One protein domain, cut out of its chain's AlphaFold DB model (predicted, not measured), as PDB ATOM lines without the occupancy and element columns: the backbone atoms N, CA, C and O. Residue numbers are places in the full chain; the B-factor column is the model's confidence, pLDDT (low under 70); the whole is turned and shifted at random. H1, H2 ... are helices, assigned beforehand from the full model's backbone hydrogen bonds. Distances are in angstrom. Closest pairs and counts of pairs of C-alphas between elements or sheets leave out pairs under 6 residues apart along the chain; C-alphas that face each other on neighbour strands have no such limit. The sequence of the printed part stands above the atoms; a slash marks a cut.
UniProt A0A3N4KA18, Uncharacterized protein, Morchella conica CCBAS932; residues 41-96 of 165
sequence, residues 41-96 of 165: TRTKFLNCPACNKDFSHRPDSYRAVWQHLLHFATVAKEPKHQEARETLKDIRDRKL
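Overview. This is residues 41 to 96 of the 165 residues of an uncharacterized protein of Morchella conica CCBAS932 (UniProt A0A3N4KA18). A long stretch without a named element, residues 41 to 60, folds over H1, which makes a V with H2. The two helices meet near the tight turn between them and spread apart from there, and the far end of H2 and the tail after it, residues 90 to 96, stick out. The printed part has 56 residues with two named helices, H1 then H2, and no named strand; its class is all helix. It is compact, with a radius of gyration of the C-alphas of 11.0 A, and flat, spanning 31 by 28 by 14 A.

Arrangement. H1, residues 61 to 74, touches H2, residues 79 to 93, which takes part with residues 79 to 85 alone. The closest C-alphas, those of Ala 73 and Gln 82, are 4.5 A apart. The helices run opposite ways at a steep tilt of 50 degrees. In H1 and H2 every O i to N i+4 pair is within hydrogen-bond range.

Along the chain. H1 begins at C-alpha 61 (-51.848, 11.518, 79.162) and measures 20.0 A from first to last C-alpha. H2 measures 20.6 A and ends at C-alpha 93 (-48.304, -6.105, 86.520).

Size, cuts and confidence. The C-alphas farthest apart, those of Ala 76 and Leu 96, are 32.4 A apart. The printed part has no cut. Residues 41 to 45 and 93 to 96 have pLDDT under 70.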
ATOM      1  N   THR A  41     -56.705   4.747  92.259       43.12
ATOM      2  CA  THR A  41     -55.271   4.544  91.967       43.12
ATOM      3  C   THR A  41     -54.902   4.819  90.506       43.12
ATOM      4  O   THR A  41     -53.742   4.694  90.135       43.12
ATOM      5  N   ARG A  42     -55.844   5.278  89.667       45.00
ATOM      6  CA  ARG A  42     -55.474   6.159  88.559       45.00
ATOM      7  C   ARG A  42     -55.187   7.540  89.145       45.00
ATOM      8  O   ARG A  42     -55.903   8.499  88.854       45.00
ATOM      9  N   THR A  43     -54.125   7.658  89.946       52.56
ATOM     10  CA  THR A  43     -53.321   8.879  89.904       52.56
ATOM     11  C   THR A  43     -53.143   9.145  88.423       52.56
ATOM     12  O   THR A  43     -52.632   8.290  87.696       52.56
ATOM     13  N   LYS A  44     -53.742  10.228  87.921       58.75
ATOM     14  CA  LYS A  44     -53.597  10.573  86.514       58.75
ATOM     15  C   LYS A  44     -52.087  10.685  86.320       58.75
ATOM     16  O   LYS A  44     -51.465  11.557  86.917       58.75
ATOM     17  N   PHE A  45     -51.494   9.734  85.599       65.56
ATOM     18  CA  PHE A  45     -50.109   9.830  85.162       65.56
ATOM     19  C   PHE A  45     -50.101  10.963  84.149       65.56
ATOM     20  O   PHE A  45     -50.381  10.773  82.965       65.56
ATOM     21  N   LEU A  46     -49.966  12.169  84.686       81.12
ATOM     22  CA  LEU A  46     -49.869  13.407  83.936       81.12
ATOM     23  C   LEU A  46     -48.403  13.666  83.621       81.12
ATOM     24  O   LEU A  46     -48.106  14.109  82.524       81.12
ATOM     25  N   ASN A  47     -47.495  13.288  84.527       87.62
ATOM     26  CA  ASN A  47     -46.079  13.603  84.407       87.62
ATOM     27  C   ASN A  47     -45.221  12.338  84.308       87.62
ATOM     28  O   ASN A  47     -45.539  11.301  84.897       87.62
ATOM     29  N   CYS A  48     -44.100  12.444  83.594       87.44
ATOM     30  CA  CYS A  48     -43.049  11.431  83.634       87.44
ATOM     31  C   CYS A  48     -42.376  11.424  85.022       87.44
ATOM     32  O   CYS A  48     -41.870  12.465  85.428       87.44
ATOM     33  N   PRO A  49     -42.281  10.284  85.726       85.19
ATOM     34  CA  PRO A  49     -41.633  10.224  87.042       85.19
ATOM     35  C   PRO A  49     -40.102  10.378  86.997       85.19
ATOM     36  O   PRO A  49     -39.498  10.667  88.023       85.19
ATOM     37  N   ALA A  50     -39.465  10.209  85.832       87.44
ATOM     38  CA  ALA A  50     -38.012  10.355  85.686       87.44
ATOM     39  C   ALA A  50     -37.572  11.800  85.400       87.44
ATOM     40  O   ALA A  50     -36.527  12.235  85.877       87.44
ATOM     41  N   CYS A  51     -38.350  12.541  84.603       89.44
ATOM     42  CA  CYS A  51     -37.971  13.873  84.115       89.44
ATOM     43  C   CYS A  51     -39.034  14.955  84.355       89.44
ATOM     44  O   CYS A  51     -38.906  16.059  83.834       89.44
ATOM     45  N   ASN A  52     -40.111  14.637  85.081       87.94
ATOM     46  CA  ASN A  52     -41.231  15.529  85.418       87.94
ATOM     47  C   ASN A  52     -41.910  16.229  84.230       87.94
ATOM     48  O   ASN A  52     -42.659  17.183  84.419       87.94
ATOM     49  N   LYS A  53     -41.694  15.741  83.003       88.12
ATOM     50  CA  LYS A  53     -42.332  16.282  81.801       88.12
ATOM     51  C   LYS A  53     -43.840  16.083  81.889       88.12
ATOM     52  O   LYS A  53     -44.275  14.955  82.117       88.12
ATOM     53  N   ASP A  54     -44.595  17.159  81.699       88.81
ATOM     54  CA  ASP A  54     -46.054  17.166  81.775       88.81
ATOM     55  C   ASP A  54     -46.702  16.788  80.430       88.81
ATOM     56  O   ASP A  54     -46.320  17.259  79.354       88.81
ATOM     57  N   PHE A  55     -47.706  15.924  80.507       87.38
ATOM     58  CA  PHE A  55     -48.526  15.413  79.412       87.38
ATOM     59  C   PHE A  55     -50.019  15.699  79.632       87.38
ATOM     60  O   PHE A  55     -50.857  15.129  78.935       87.38
ATOM     61  N   SER A  56     -50.369  16.587  80.566       86.31
ATOM     62  CA  SER A  56     -51.740  17.026  80.864       86.31
ATOM     63  C   SER A  56     -52.496  17.556  79.643       86.31
ATOM     64  O   SER A  56     -53.703  17.356  79.526       86.31
ATOM     65  N   HIS A  57     -51.777  18.168  78.700       84.19
ATOM     66  CA  HIS A  57     -52.312  18.686  77.440       84.19
ATOM     67  C   HIS A  57     -52.740  17.588  76.448       84.19
ATOM     68  O   HIS A  57     -53.384  17.887  75.443       84.19
ATOM     69  N   ARG A  58     -52.359  16.320  76.668       83.31
ATOM     70  CA  ARG A  58     -52.704  15.208  75.771       83.31
ATOM     71  C   ARG A  58     -54.043  14.578  76.173       83.31
ATOM     72  O   ARG A  58     -54.277  14.356  77.359       83.31
ATOM     73  N   PRO A  59     -54.883  14.179  75.195       79.69
ATOM     74  CA  PRO A  59     -56.168  13.529  75.473       79.69
ATOM     75  C   PRO A  59     -56.013  12.176  76.188       79.69
ATOM     76  O   PRO A  59     -56.872  11.796  76.979       79.69
ATOM     77  N   ASP A  60     -54.901  11.472  75.959       84.75
ATOM     78  CA  ASP A  60     -54.510  10.272  76.704       84.75
ATOM     79  C   ASP A  60     -53.118  10.476  77.320       84.75
ATOM     80  O   ASP A  60     -52.091  10.052  76.782       84.75
ATOM     81  N   SER A  61     -53.086  11.193  78.446       85.62
ATOM     82  CA  SER A  61     -51.848  11.518  79.162       85.62
ATOM     83  C   SER A  61     -51.101  10.262  79.624       85.62
ATOM     84  O   SER A  61     -49.877  10.205  79.553       85.62
ATOM     85  N   TYR A  62     -51.833   9.219  80.030       83.50
ATOM     86  CA  TYR A  62     -51.255   7.963  80.504       83.50
ATOM     87  C   TYR A  62     -50.483   7.259  79.388       83.50
ATOM     88  O   TYR A  62     -49.328   6.869  79.577       83.50
ATOM     89  N   ARG A  63     -51.092   7.123  78.202       85.88
ATOM     90  CA  ARG A  63     -50.415   6.527  77.045       85.88
ATOM     91  C   ARG A  63     -49.217   7.364  76.598       85.88
ATOM     92  O   ARG A  63     -48.195   6.786  76.235       85.88
ATOM     93  N   ALA A  64     -49.317   8.692  76.669       88.69
ATOM     94  CA  ALA A  64     -48.219   9.594  76.325       88.69
ATOM     95  C   ALA A  64     -47.011   9.440  77.269       88.69
ATOM     96  O   ALA A  64     -45.886   9.293  76.792       88.69
ATOM     97  N   VAL A  65     -47.235   9.377  78.590       89.25
ATOM     98  CA  VAL A  65     -46.177   9.099  79.583       89.25
ATOM     99  C   VAL A  65     -45.514   7.747  79.308       89.25
ATOM    100  O   VAL A  65     -44.289   7.644  79.326       89.25
ATOM    101  N   TRP A  66     -46.301   6.715  78.989       88.50
ATOM    102  CA  TRP A  66     -45.770   5.389  78.659       88.50
ATOM    103  C   TRP A  66     -44.913   5.372  77.395       88.50
ATOM    104  O   TRP A  66     -43.861   4.736  77.381       88.50
ATOM    105  N   GLN A  67     -45.344   6.060  76.338       90.50
ATOM    106  CA  GLN A  67     -44.568   6.178  75.103       90.50
ATOM    107  C   GLN A  67     -43.267   6.951  75.325       90.50
ATOM    108  O   GLN A  67     -42.225   6.535  74.824       90.50
ATOM    109  N   HIS A  68     -43.315   8.026  76.116       91.81
ATOM    110  CA  HIS A  68     -42.132   8.786  76.519       91.81
ATOM    111  C   HIS A  68     -41.135   7.899  77.273       91.81
ATOM    112  O   HIS A  68     -39.989   7.775  76.854       91.81
ATOM    113  N   LEU A  69     -41.578   7.212  78.329       90.31
ATOM    114  CA  LEU A  69     -40.726   6.298  79.098       90.31
ATOM    115  C   LEU A  69     -40.133   5.190  78.226       90.31
ATOM    116  O   LEU A  69     -38.958   4.867  78.366       90.31
ATOM    117  N   LEU A  70     -40.923   4.625  77.308       89.81
ATOM    118  CA  LEU A  70     -40.445   3.594  76.392       89.81
ATOM    119  C   LEU A  70     -39.351   4.131  75.467       89.81
ATOM    120  O   LEU A  70     -38.307   3.501  75.359       89.81
ATOM    121  N   HIS A  71     -39.575   5.287  74.836       91.25
ATOM    122  CA  HIS A  71     -38.610   5.891  73.922       91.25
ATOM    123  C   HIS A  71     -37.282   6.196  74.622       91.25
ATOM    124  O   HIS A  71     -36.221   5.825  74.125       91.25
ATOM    125  N   PHE A  72     -37.330   6.810  75.805       89.06
ATOM    126  CA  PHE A  72     -36.112   7.143  76.541       89.06
ATOM    127  C   PHE A  72     -35.412   5.913  77.132       89.06
ATOM    128  O   PHE A  72     -34.186   5.894  77.198       89.06
ATOM    129  N   ALA A  73     -36.151   4.860  77.487       87.25
ATOM    130  CA  ALA A  73     -35.558   3.608  77.950       87.25
ATOM    131  C   ALA A  73     -34.893   2.798  76.819       87.25
ATOM    132  O   ALA A  73     -33.849   2.196  77.046       87.25
ATOM    133  N   THR A  74     -35.472   2.754  75.609       83.62
ATOM    134  CA  THR A  74     -34.973   1.883  74.522       83.62
ATOM    135  C   THR A  74     -34.103   2.600  73.496       83.62
ATOM    136  O   THR A  74     -33.119   2.025  73.035       83.62
ATOM    137  N   VAL A  75     -34.452   3.837  73.133       83.88
ATOM    138  CA  VAL A  75     -33.767   4.608  72.084       83.88
ATOM    139  C   VAL A  75     -32.669   5.470  72.691       83.88
ATOM    140  O   VAL A  75     -31.512   5.338  72.307       83.88
ATOM    141  N   ALA A  76     -33.012   6.305  73.677       82.00
ATOM    142  CA  ALA A  76     -32.038   7.172  74.347       82.00
ATOM    143  C   ALA A  76     -31.190   6.432  75.399       82.00
ATOM    144  O   ALA A  76     -30.186   6.967  75.859       82.00
ATOM    145  N   LYS A  77     -31.586   5.199  75.766       86.25
ATOM    146  CA  LYS A  77     -30.939   4.345  76.779       86.25
ATOM    147  C   LYS A  77     -30.671   5.078  78.098       86.25
ATOM    148  O   LYS A  77     -29.641   4.880  78.739       86.25
ATOM    149  N   GLU A  78     -31.600   5.935  78.511       88.00
ATOM    150  CA  GLU A  78     -31.465   6.682  79.754       88.00
ATOM    151  C   GLU A  78     -31.811   5.800  80.965       88.00
ATOM    152  O   GLU A  78     -32.954   5.340  81.085       88.00
ATOM    153  N   PRO A  79     -30.881   5.620  81.924       88.75
ATOM    154  CA  PRO A  79     -31.068   4.683  83.033       88.75
ATOM    155  C   PRO A  79     -32.231   5.085  83.948       88.75
ATOM    156  O   PRO A  79     -33.012   4.234  84.367       88.75
ATOM    157  N   LYS A  80     -32.428   6.391  84.180       89.69
ATOM    158  CA  LYS A  80     -33.537   6.911  84.999       89.69
ATOM    159  C   LYS A  80     -34.909   6.608  84.389       89.69
ATOM    160  O   LYS A  80     -35.852   6.291  85.108       89.69
ATOM    161  N   HIS A  81     -35.031   6.690  83.062       90.56
ATOM    162  CA  HIS A  81     -36.277   6.374  82.357       90.56
ATOM    163  C   HIS A  81     -36.527   4.863  82.289       90.56
ATOM    164  O   HIS A  81     -37.680   4.435  82.327       90.56
ATOM    165  N   GLN A  82     -35.466   4.056  82.244       89.00
ATOM    166  CA  GLN A  82     -35.562   2.602  82.318       89.00
ATOM    167  C   GLN A  82     -36.030   2.127  83.702       89.00
ATOM    168  O   GLN A  82     -36.972   1.343  83.785       89.00
ATOM    169  N   GLU A  83     -35.454   2.650  84.785       88.62
ATOM    170  CA  GLU A  83     -35.874   2.340  86.160       88.62
ATOM    171  C   GLU A  83     -37.326   2.778  86.423       88.62
ATOM    172  O   GLU A  83     -38.157   2.008  86.913       88.62
ATOM    173  N   ALA A  84     -37.678   3.993  85.997       87.06
ATOM    174  CA  ALA A  84     -39.049   4.492  86.046       87.06
ATOM    175  C   ALA A  84     -40.034   3.613  85.254       87.06
ATOM    176  O   ALA A  84     -41.192   3.451  85.639       87.06
ATOM    177  N   ARG A  85     -39.597   3.030  84.136       86.62
ATOM    178  CA  ARG A  85     -40.422   2.120  83.340       86.62
ATOM    179  C   ARG A  85     -40.638   0.785  84.049       86.62
ATOM    180  O   ARG A  85     -41.773   0.313  84.071       86.62
ATOM    181  N   GLU A  86     -39.587   0.175  84.592       85.56
ATOM    182  CA  GLU A  86     -39.699  -1.119  85.280       85.56
ATOM    183  C   GLU A  86     -40.532  -0.996  86.561       85.56
ATOM    184  O   GLU A  86     -41.457  -1.777  86.755       85.56
ATOM    185  N   THR A  87     -40.341   0.059  87.357       84.50
ATOM    186  CA  THR A  87     -41.183   0.318  88.543       84.50
ATOM    187  C   THR A  87     -42.667   0.471  88.189       84.50
ATOM    188  O   THR A  87     -43.540  -0.065  88.876       84.50
ATOM    189  N   LEU A  88     -42.989   1.154  87.086       81.38
ATOM    190  CA  LEU A  88     -44.372   1.277  86.617       81.38
ATOM    191  C   LEU A  88     -44.932  -0.006  86.029       81.38
ATOM    192  O   LEU A  88     -46.123  -0.285  86.184       81.38
ATOM    193  N   LYS A  89     -44.089  -0.783  85.358       82.62
ATOM    194  CA  LYS A  89     -44.448  -2.105  84.870       82.62
ATOM    195  C   LYS A  89     -44.772  -3.024  86.043       82.62
ATOM    196  O   LYS A  89     -45.825  -3.644  86.014       82.62
ATOM    197  N   ASP A  90     -43.977  -3.001  87.108       76.38
ATOM    198  CA  ASP A  90     -44.228  -3.768  88.326       76.38
ATOM    199  C   ASP A  90     -45.518  -3.344  89.019       76.38
ATOM    200  O   ASP A  90     -46.282  -4.201  89.442       76.38
ATOM    201  N   ILE A  91     -45.828  -2.045  89.094       74.31
ATOM    202  CA  ILE A  91     -47.108  -1.565  89.646       74.31
ATOM    203  C   ILE A  91     -48.292  -2.023  88.783       74.31
ATOM    204  O   ILE A  91     -49.326  -2.423  89.324       74.31
ATOM    205  N   ARG A  92     -48.156  -1.965  87.452       70.06
ATOM    206  CA  ARG A  92     -49.193  -2.385  86.498       70.06
ATOM    207  C   ARG A  92     -49.417  -3.895  86.536       70.06
ATOM    208  O   ARG A  92     -50.562  -4.344  86.510       70.06
ATOM    209  N   ASP A  93     -48.328  -4.649  86.585       68.88
ATOM    210  CA  ASP A  93     -48.304  -6.105  86.520       68.88
ATOM    211  C   ASP A  93     -48.455  -6.726  87.922       68.88
ATOM    212  O   ASP A  93     -48.652  -7.941  88.033       68.88
ATOM    213  N   ARG A  94     -48.440  -5.908  88.994       67.81
ATOM    214  CA  ARG A  94     -48.732  -6.333  90.367       67.81
ATOM    215  C   ARG A  94     -50.098  -6.995  90.375       67.81
ATOM    216  O   ARG A  94     -51.144  -6.341  90.375       67.81
ATOM    217  N   LYS A  95     -50.088  -8.328  90.397       61.66
ATOM    218  CA  LYS A  95     -51.291  -9.126  90.602       61.66
ATOM    219  C   LYS A  95     -51.916  -8.644  91.903       61.66
ATOM    220  O   LYS A  95     -51.308  -8.739  92.968       61.66
ATOM    221  N   LEU A  96     -53.119  -8.087  91.797       66.56
ATOM    222  CA  LEU A  96     -53.928  -7.772  92.965       66.56
ATOM    223  C   LEU A  96     -54.016  -9.034  93.823       66.56
ATOM    224  O   LEU A  96     -54.296 -10.109  93.285       66.56
TER     225      LEU A  96